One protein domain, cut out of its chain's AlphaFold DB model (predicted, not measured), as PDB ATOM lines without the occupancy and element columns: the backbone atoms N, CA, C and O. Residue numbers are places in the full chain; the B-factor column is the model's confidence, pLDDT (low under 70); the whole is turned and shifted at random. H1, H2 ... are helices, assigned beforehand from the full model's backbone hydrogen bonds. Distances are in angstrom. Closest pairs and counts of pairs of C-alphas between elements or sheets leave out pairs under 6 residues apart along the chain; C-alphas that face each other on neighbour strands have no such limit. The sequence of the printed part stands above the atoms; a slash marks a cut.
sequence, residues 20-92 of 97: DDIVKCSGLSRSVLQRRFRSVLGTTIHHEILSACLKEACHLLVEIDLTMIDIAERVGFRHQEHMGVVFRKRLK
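AT A GLANCE: This is residues 20 to 92 of the 97 residues of the protein "HTH araC/xylS-type domain-containing protein" of Verrucomicrobiales bacterium (UniProt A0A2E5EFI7). A loose dumbbell of helices: H3, the longest, runs between a corner of H1 and H2 at one end and a crossed pair, H4 and H5, toward the other. The printed part has 73 residues, five named helices in order H1 to H5 and no named strand: all helix. It is loose, radius of gyration of the C-alphas 14.2 A, spanning 41 by 25 by 19 A.

HOW THE PARTS SIT: H1, residues 20 to 26, and H2, residues 30 to 41, only just touch, 3 pairs of C-alphas within 8 A, only at the corner (closest C-alphas Val 23 and Arg 30, 5.7 A). H2 only just touches H3, residues 45 to 60, with 3 such pairs (closest Gln 34 and Ile 45, 6.4 A). H3 only just touches H4, residues 68 to 74, also with 3 (closest Ala 57 and Ile 71, 6.1 A). H4 and H5, residues 80 to 91, touch about perpendicular at 88 degrees (closest Ala 72 and Gln 80, 5.3 A). In H1 to H5 every O i to N i+4 pair is within hydrogen-bond range.

IN THESE COORDINATES: H1 begins at C-alpha 20 (30.320, 12.693, 12.996); H5 ends at C-alpha 91 (25.377, 33.087, 26.334). H3 is 22.5 A long.

THE WHOLE: The printed part has no cut. Residues 64 and 91 to 92 are under pLDDT 70.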
ATOM      1  N   ASP A  20      30.087  13.980  13.648       84.88
ATOM      2  CA  ASP A  20      30.320  12.693  12.996       84.88
ATOM      3  C   ASP A  20      29.085  12.150  12.296       84.88
ATOM      4  O   ASP A  20      29.221  11.535  11.240       84.88
ATOM      5  N   ASP A  21      27.896  12.434  12.820       86.88
ATOM      6  CA  ASP A  21      26.639  12.067  12.173       86.88
ATOM      7  C   ASP A  21      26.480  12.855  10.871       86.88
ATOM      8  O   ASP A  21      26.197  12.286   9.820       86.88
ATOM      9  N   ILE A  22      26.798  14.153  10.900       87.12
ATOM     10  CA  ILE A  22      26.756  15.007   9.705       87.12
ATOM     11  C   ILE A  22      27.804  14.564   8.678       87.12
ATOM     12  O   ILE A  22      27.514  14.504   7.483       87.12
ATOM     13  N   VAL A  23      29.014  14.209   9.122       89.19
ATOM     14  CA  VAL A  23      30.058  13.678   8.233       89.19
ATOM     15  C   VAL A  23      29.590  12.386   7.566       89.19
ATOM     16  O   VAL A  23      29.643  12.303   6.338       89.19
ATOM     17  N   LYS A  24      29.070  11.424   8.339       89.06
ATOM     18  CA  LYS A  24      28.553  10.146   7.819       89.06
ATOM     19  C   LYS A  24      27.427  10.351   6.806       89.06
ATOM     20  O   LYS A  24      27.462   9.745   5.741       89.06
ATOM     21  N   CYS A  25      26.471  11.233   7.097       89.31
ATOM     22  CA  CYS A  25      25.351  11.515   6.197       89.31
ATOM     23  C   CYS A  25      25.761  12.283   4.931       89.31
ATOM     24  O   CYS A  25      25.072  12.200   3.921       89.31
ATOM     25  N   SER A  26      26.866  13.036   4.962       88.38
ATOM     26  CA  SER A  26      27.279  13.878   3.830       88.38
ATOM     27  C   SER A  26      27.951  13.128   2.677       88.38
ATOM     28  O   SER A  26      28.071  13.686   1.587       88.38
ATOM     29  N   GLY A  27      28.470  11.918   2.918       90.88
ATOM     30  CA  GLY A  27      29.322  11.205   1.957       90.88
ATOM     31  C   GLY A  27      30.667  11.891   1.665       90.88
ATOM     32  O   GLY A  27      31.386  11.480   0.758       90.88
ATOM     33  N   LEU A  28      31.027  12.943   2.412       91.44
ATOM     34  CA  LEU A  28      32.269  13.697   2.252       91.44
ATOM     35  C   LEU A  28      33.246  13.394   3.387       91.44
ATOM     36  O   LEU A  28      32.860  13.095   4.516       91.44
ATOM     37  N   SER A  29      34.542  13.567   3.116       93.19
ATOM     38  CA  SER A  29      35.523  13.598   4.199       93.19
ATOM     39  C   SER A  29      35.263  14.800   5.113       93.19
ATOM     40  O   SER A  29      34.841  15.873   4.662       93.19
ATOM     41  N   ARG A  30      35.563  14.647   6.408       91.94
ATOM     42  CA  ARG A  30      35.345  15.692   7.420       91.94
ATOM     43  C   ARG A  30      35.956  17.036   7.014       91.94
ATOM     44  O   ARG A  30      35.299  18.066   7.141       91.94
ATOM     45  N   SER A  31      37.184  17.032   6.498       92.25
ATOM     46  CA  SER A  31      37.895  18.252   6.097       92.25
ATOM     47  C   SER A  31      37.229  18.955   4.911       92.25
ATOM     48  O   SER A  31      37.097  20.180   4.915       92.25
ATOM     49  N   VAL A  32      36.766  18.195   3.910       94.00
ATOM     50  CA  VAL A  32      36.054  18.755   2.750       94.00
ATOM     51  C   VAL A  32      34.718  19.340   3.186       94.00
ATOM     52  O   VAL A  32      34.400  20.471   2.813       94.00
ATOM     53  N   LEU A  33      33.968  18.608   4.009       93.69
ATOM     54  CA  LEU A  33      32.690  19.072   4.525       93.69
ATOM     55  C   LEU A  33      32.856  20.352   5.349       93.69
ATOM     56  O   LEU A  33      32.164  21.328   5.084       93.69
ATOM     57  N   GLN A  34      33.804  20.397   6.292       91.88
ATOM     58  CA  GLN A  34      34.050  21.597   7.100       91.88
ATOM     59  C   GLN A  34      34.435  22.805   6.246       91.88
ATOM     60  O   GLN A  34      33.917  23.900   6.475       91.88
ATOM     61  N   ARG A  35      35.310  22.617   5.249       93.88
ATOM     62  CA  ARG A  35      35.713  23.693   4.337       93.88
ATOM     63  C   ARG A  35      34.517  24.234   3.556       93.88
ATOM     64  O   ARG A  35      34.322  25.447   3.537       93.88
ATOM     65  N   ARG A  36      33.720  23.351   2.944       94.25
ATOM     66  CA  ARG A  36      32.532  23.736   2.158       94.25
ATOM     67  C   ARG A  36      31.460  24.385   3.029       94.25
ATOM     68  O   ARG A  36      30.895  25.406   2.659       94.25
ATOM     69  N   PHE A  37      31.218  23.829   4.210       93.31
ATOM     70  CA  PHE A  37      30.263  24.382   5.164       93.31
ATOM     71  C   PHE A  37      30.655  25.808   5.558       93.31
ATOM     72  O   PHE A  37      29.829  26.715   5.503       93.31
ATOM     73  N   ARG A  38      31.939  26.037   5.859       93.06
ATOM     74  CA  ARG A  38      32.432  27.373   6.200       93.06
ATOM     75  C   ARG A  38      32.428  28.338   5.021       93.06
ATOM     76  O   ARG A  38      32.160  29.512   5.241       93.06
ATOM     77  N   SER A  39      32.682  27.880   3.795       93.56
ATOM     78  CA  SER A  39      32.598  28.757   2.619       93.56
ATOM     79  C   SER A  39      31.171  29.198   2.302       93.56
ATOM     80  O   SER A  39      30.992  30.283   1.769       93.56
ATOM     81  N   VAL A  40      30.169  28.369   2.617       94.19
ATOM     82  CA  VAL A  40      28.755  28.681   2.350       94.19
ATOM     83  C   VAL A  40      28.118  29.464   3.499       94.19
ATOM     84  O   VAL A  40      27.424  30.442   3.256       94.19
ATOM     85  N   LEU A  41      28.353  29.055   4.749       88.56
ATOM     86  CA  LEU A  41      27.655  29.598   5.924       88.56
ATOM     87  C   LEU A  41      28.519  30.538   6.782       88.56
ATOM     88  O   LEU A  41      28.041  31.080   7.772       88.56
ATOM     89  N   GLY A  42      29.811  30.699   6.472       92.19
ATOM     90  CA  GLY A  42      30.737  31.554   7.234       92.19
ATOM     91  C   GLY A  42      31.130  31.019   8.621       92.19
ATOM     92  O   GLY A  42      31.940  31.616   9.329       92.19
ATOM     93  N   THR A  43      30.603  29.861   9.015       89.56
ATOM     94  CA  THR A  43      30.709  29.275  10.360       89.56
ATOM     95  C   THR A  43      31.191  27.819  10.290       89.56
ATOM     96  O   THR A  43      31.390  27.275   9.207       89.56
ATOM     97  N   THR A  44      31.489  27.185  11.425       89.75
ATOM     98  CA  THR A  44      31.877  25.761  11.451       89.75
ATOM     99  C   THR A  44      30.684  24.882  11.803       89.75
ATOM    100  O   THR A  44      29.800  25.292  12.548       89.75
ATOM    101  N   ILE A  45      30.695  23.634  11.333       90.06
ATOM    102  CA  ILE A  45      29.661  22.636  11.660       90.06
ATOM    103  C   ILE A  45      29.500  22.505  13.177       90.06
ATOM    104  O   ILE A  45      28.398  22.569  13.705       90.06
ATOM    105  N   HIS A  46      30.623  22.388  13.889       87.38
ATOM    106  CA  HIS A  46      30.638  22.313  15.346       87.38
ATOM    107  C   HIS A  46      30.022  23.558  16.000       87.38
ATOM    108  O   HIS A  46      29.320  23.447  17.000       87.38
ATOM    109  N   HIS A  47      30.266  24.748  15.443       86.62
ATOM    110  CA  HIS A  47      29.669  25.974  15.958       86.62
ATOM    111  C   HIS A  47      28.146  25.968  15.814       86.62
ATOM    112  O   HIS A  47      27.472  26.339  16.771       86.62
ATOM    113  N   GLU A  48      27.620  25.535  14.669       88.12
ATOM    114  CA  GLU A  48      26.172  25.490  14.430       88.12
ATOM    115  C   GLU A  48      25.467  24.421  15.251       88.12
ATOM    116  O   GLU A  48      24.425  24.708  15.834       88.12
ATOM    117  N   ILE A  49      26.071  23.237  15.385       86.81
ATOM    118  CA  ILE A  49      25.572  22.205  16.299       86.81
ATOM    119  C   ILE A  49      25.475  22.783  17.710       86.81
ATOM    120  O   ILE A  49      24.401  22.771  18.298       86.81
ATOM    121  N   LEU A  50      26.557  23.370  18.231       85.00
ATOM    122  CA  LEU A  50      26.542  23.945  19.576       85.00
ATOM    123  C   LEU A  50      25.506  25.063  19.729       85.00
ATOM    124  O   LEU A  50      24.847  25.139  20.763       85.00
ATOM    125  N   SER A  51      25.346  25.931  18.728       84.25
ATOM    126  CA  SER A  51      24.316  26.975  18.745       84.25
ATOM    127  C   SER A  51      22.903  26.388  18.791       84.25
ATOM    128  O   SER A  51      22.055  26.904  19.522       84.25
ATOM    129  N   ALA A  52      22.642  25.313  18.042       84.31
ATOM    130  CA  ALA A  52      21.361  24.613  18.060       84.31
ATOM    131  C   ALA A  52      21.112  23.930  19.414       84.31
ATOM    132  O   ALA A  52      20.058  24.144  20.009       84.31
ATOM    133  N   CYS A  53      22.107  23.208  19.939       83.50
ATOM    134  CA  CYS A  53      22.049  22.554  21.247       83.50
ATOM    135  C   CYS A  53      21.772  23.553  22.372       83.50
ATOM    136  O   CYS A  53      20.911  23.315  23.209       83.50
ATOM    137  N   LEU A  54      22.459  24.700  22.381       82.12
ATOM    138  CA  LEU A  54      22.242  25.732  23.396       82.12
ATOM    139  C   LEU A  54      20.858  26.362  23.304       82.12
ATOM    140  O   LEU A  54      20.239  26.625  24.329       82.12
ATOM    141  N   LYS A  55      20.367  26.609  22.088       83.12
ATOM    142  CA  LYS A  55      19.017  27.134  21.905       83.12
ATOM    143  C   LYS A  55      17.981  26.150  22.448       83.12
ATOM    144  O   LYS A  55      17.070  26.584  23.142       83.12
ATOM    145  N   GLU A  56      18.126  24.861  22.155       82.88
ATOM    146  CA  GLU A  56      17.228  23.838  22.690       82.88
ATOM    147  C   GLU A  56      17.349  23.730  24.212       82.88
ATOM    148  O   GLU A  56      16.333  23.735  24.895       82.88
ATOM    149  N   ALA A  57      18.565  23.772  24.765       82.25
ATOM    150  CA  ALA A  57      18.775  23.793  26.211       82.25
ATOM    151  C   ALA A  57      18.070  24.988  26.874       82.25
ATOM    152  O   ALA A  57      17.396  24.808  27.879       82.25
ATOM    153  N   CYS A  58      18.140  26.191  26.290       82.12
ATOM    154  CA  CYS A  58      17.382  27.350  26.776       82.12
ATOM    155  C   CYS A  58      15.865  27.130  26.757       82.12
ATOM    156  O   CYS A  58      15.178  27.664  27.619       82.12
ATOM    157  N   HIS A  59      15.339  26.393  25.776       81.56
ATOM    158  CA  HIS A  59      13.915  26.066  25.724       81.56
ATOM    159  C   HIS A  59      13.538  25.040  26.799       81.56
ATOM    160  O   HIS A  59      12.563  25.255  27.511       81.56
ATOM    161  N   LEU A  60      14.341  23.987  26.959       81.69
ATOM    162  CA  LEU A  60      14.126  22.940  27.963       81.69
ATOM    163  C   LEU A  60      14.284  23.462  29.399       81.69
ATOM    164  O   LEU A  60      13.596  22.989  30.289       81.69
ATOM    165  N   LEU A  61      15.119  24.481  29.623       79.25
ATOM    166  CA  LEU A  61      15.254  25.156  30.923       79.25
ATOM    167  C   LEU A  61      13.981  25.884  31.383       79.25
ATOM    168  O   LEU A  61      13.875  26.243  32.553       79.25
ATOM    169  N   VAL A  62      13.043  26.156  30.474       79.38
ATOM    170  CA  VAL A  62      11.741  26.755  30.809       79.38
ATOM    171  C   VAL A  62      10.712  25.671  31.168       79.38
ATOM    172  O   VAL A  62       9.663  25.984  31.729       79.38
ATOM    173  N   GLU A  63      11.003  24.396  30.889       72.81
ATOM    174  CA  GLU A  63      10.165  23.262  31.285       72.81
ATOM    175  C   GLU A  63      10.501  22.844  32.727       72.81
ATOM    176  O   GLU A  63      11.657  22.639  33.082       72.81
ATOM    177  N   ILE A  64       9.476  22.746  33.579       61.59
ATOM    178  CA  ILE A  64       9.612  22.691  35.050       61.59
ATOM    179  C   ILE A  64      10.145  21.327  35.547       61.59
ATOM    180  O   ILE A  64      10.598  21.218  36.684       61.59
ATOM    181  N   ASP A  65      10.169  20.311  34.682       74.94
ATOM    182  CA  ASP A  65      10.397  18.913  35.069       74.94
ATOM    183  C   ASP A  65      11.742  18.326  34.605       74.94
ATOM    184  O   ASP A  65      11.971  17.129  34.768       74.94
ATOM    185  N   LEU A  66      12.640  19.123  34.014       79.94
ATOM    186  CA  LEU A  66      13.927  18.625  33.512       79.94
ATOM    187  C   LEU A  66      15.094  19.087  34.381       79.94
ATOM    188  O   LEU A  66      15.291  20.281  34.612       79.94
ATOM    189  N   THR A  67      15.924  18.140  34.824       84.19
ATOM    190  CA  THR A  67      17.177  18.475  35.503       84.19
ATOM    191  C   THR A  67      18.238  18.928  34.498       84.19
ATOM    192  O   THR A  67      18.191  18.604  33.310       84.19
ATOM    193  N   MET A  68      19.270  19.634  34.967       79.94
ATOM    194  CA  MET A  68      20.422  20.011  34.131       79.94
ATOM    195  C   MET A  68      21.130  18.808  33.488       79.94
ATOM    196  O   MET A  68      21.712  18.952  32.411       79.94
ATOM    197  N   ILE A  69      21.067  17.639  34.131       84.38
ATOM    198  CA  ILE A  69      21.591  16.376  33.603       84.38
ATOM    199  C   ILE A  69      20.724  15.913  32.428       84.38
ATOM    200  O   ILE A  69      21.261  15.689  31.344       84.38
ATOM    201  N   ASP A  70      19.397  15.884  32.597       82.69
ATOM    202  CA  ASP A  70      18.457  15.484  31.537       82.69
ATOM    203  C   ASP A  70      18.577  16.391  30.307       82.69
ATOM    204  O   ASP A  70      18.587  15.932  29.163       82.69
ATOM    205  N   ILE A  71      18.716  17.701  30.535       83.50
ATOM    206  CA  ILE A  71      18.900  18.684  29.464       83.50
ATOM    207  C   ILE A  71      20.225  18.433  28.740       83.50
ATOM    208  O   ILE A  71      20.249  18.428  27.507       83.50
ATOM    209  N   ALA A  72      21.315  18.195  29.477       84.00
ATOM    210  CA  ALA A  72      22.627  17.919  28.899       84.00
ATOM    211  C   ALA A  72      22.605  16.681  28.000       84.00
ATOM    212  O   ALA A  72      23.070  16.758  26.860       84.00
ATOM    213  N   GLU A  73      22.012  15.582  28.463       82.62
ATOM    214  CA  GLU A  73      21.879  14.357  27.671       82.62
ATOM    215  C   GLU A  73      21.046  14.593  26.406       82.62
ATOM    216  O   GLU A  73      21.463  14.239  25.299       82.62
ATOM    217  N   ARG A  74      19.905  15.276  26.545       80.75
ATOM    218  CA  ARG A  74      18.963  15.523  25.446       80.75
ATOM    219  C   ARG A  74      19.543  16.406  24.346       80.75
ATOM    220  O   ARG A  74      19.272  16.178  23.166       80.75
ATOM    221  N   VAL A  75      20.376  17.376  24.717       80.75
ATOM    222  CA  VAL A  75      21.050  18.277  23.769       80.75
ATOM    223  C   VAL A  75      22.446  17.796  23.353       80.75
ATOM    224  O   VAL A  75      23.114  18.478  22.578       80.75
ATOM    225  N   GLY A  76      22.882  16.613  23.796       77.88
ATOM    226  CA  GLY A  76      24.086  15.944  23.287       77.88
ATOM    227  C   GLY A  76      25.396  16.264  23.996       77.88
ATOM    228  O   GLY A  76      26.472  16.029  23.439       77.88
ATOM    229  N   PHE A  77      25.339  16.779  25.219       79.81
ATOM    230  CA  PHE A  77      26.501  16.882  26.092       79.81
ATOM    231  C   PHE A  77      26.660  15.602  26.910       79.81
ATOM    232  O   PHE A  77      25.729  15.144  27.556       79.81
ATOM    233  N   ARG A  78      27.883  15.059  26.945       78.00
ATOM    234  CA  ARG A  78      28.203  13.902  27.802       78.00
ATOM    235  C   ARG A  78      28.069  14.197  29.296       78.00
ATOM    236  O   ARG A  78      27.828  13.281  30.065       78.00
ATOM    237  N   HIS A  79      28.305  15.446  29.693       80.94
ATOM    238  CA  HIS A  79      28.366  15.867  31.089       80.94
ATOM    239  C   HIS A  79      27.794  17.282  31.230       80.94
ATOM    240  O   HIS A  79      28.114  18.167  30.422       80.94
ATOM    241  N   GLN A  80      26.987  17.507  32.270       82.31
ATOM    242  CA  GLN A  80      26.367  18.805  32.567       82.31
ATOM    243  C   GLN A  80      27.406  19.915  32.804       82.31
ATOM    244  O   GLN A  80      27.171  21.074  32.467       82.31
ATOM    245  N   GLU A  81      28.591  19.580  33.320       85.25
ATOM    246  CA  GLU A  81      29.665  20.530  33.612       85.25
ATOM    247  C   GLU A  81      30.210  21.129  32.314       85.25
ATOM    248  O   GLU A  81      30.397  22.345  32.204       85.25
ATOM    249  N   HIS A  82      30.408  20.281  31.296       82.06
ATOM    250  CA  HIS A  82      30.829  20.721  29.971       82.06
ATOM    251  C   HIS A  82      29.745  21.583  29.314       82.06
ATOM    252  O   HIS A  82      30.064  22.646  28.774       82.06
ATOM    253  N   MET A  83      28.471  21.184  29.436       81.00
ATOM    254  CA  MET A  83      27.349  22.011  28.992       81.00
ATOM    255  C   MET A  83      27.385  23.385  29.663       81.00
ATOM    256  O   MET A  83      27.378  24.397  28.967       81.00
ATOM    257  N   GLY A  84      27.523  23.447  30.989       81.75
ATOM    258  CA  GLY A  84      27.569  24.697  31.748       81.75
ATOM    259  C   GLY A  84      28.730  25.614  31.350       81.75
ATOM    260  O   GLY A  84      28.555  26.830  31.258       81.75
ATOM    261  N   VAL A  85      29.914  25.066  31.057       83.19
ATOM    262  CA  VAL A  85      31.054  25.845  30.528       83.19
ATOM    263  C   VAL A  85      30.729  26.441  29.156       83.19
ATOM    264  O   VAL A  85      30.965  27.633  28.933       83.19
ATOM    265  N   VAL A  86      30.167  25.645  28.245       79.81
ATOM    266  CA  VAL A  86      29.799  26.104  26.897       79.81
ATOM    267  C   VAL A  86      28.666  27.132  26.945       79.81
ATOM    268  O   VAL A  86      28.736  28.146  26.245       79.81
ATOM    269  N   PHE A  87      27.682  26.921  27.819       80.38
ATOM    270  CA  PHE A  87      26.563  27.827  28.070       80.38
ATOM    271  C   PHE A  87      27.069  29.191  28.547       80.38
ATOM    272  O   PHE A  87      26.809  30.204  27.899       80.38
ATOM    273  N   ARG A  88      27.912  29.212  29.588       75.88
ATOM    274  CA  ARG A  88      28.543  30.442  30.098       75.88
ATOM    275  C   ARG A  88      29.355  31.164  29.026       75.88
ATOM    276  O   ARG A  88      29.228  32.376  28.865       75.88
ATOM    277  N   LYS A  89      30.172  30.427  28.266       79.88
ATOM    278  CA  LYS A  89      31.057  31.002  27.242       79.88
ATOM    279  C   LYS A  89      30.286  31.659  26.097       79.88
ATOM    280  O   LYS A  89      30.748  32.662  25.559       79.88
ATOM    281  N   ARG A  90      29.143  31.091  25.697       74.25
ATOM    282  CA  ARG A  90      28.383  31.563  24.529       74.25
ATOM    283  C   ARG A  90      27.243  32.508  24.858       74.25
ATOM    284  O   ARG A  90      27.014  33.438  24.095       74.25
ATOM    285  N   LEU A  91      26.544  32.286  25.965       69.81
ATOM    286  CA  LEU A  91      25.377  33.087  26.334       69.81
ATOM    287  C   LEU A  91      25.734  34.229  27.293       69.81
ATOM    288  O   LEU A  91      24.866  35.039  27.603       69.81
ATOM    289  N   LYS A  92      26.997  34.313  27.753       65.25
ATOM    290  CA  LYS A  92      27.483  35.288  28.753       65.25
ATOM    291  C   LYS A  92      26.603  35.359  30.015       65.25
ATOM    292  O   LYS A  92      26.664  36.329  30.760       65.25
TER     293      LYS A  92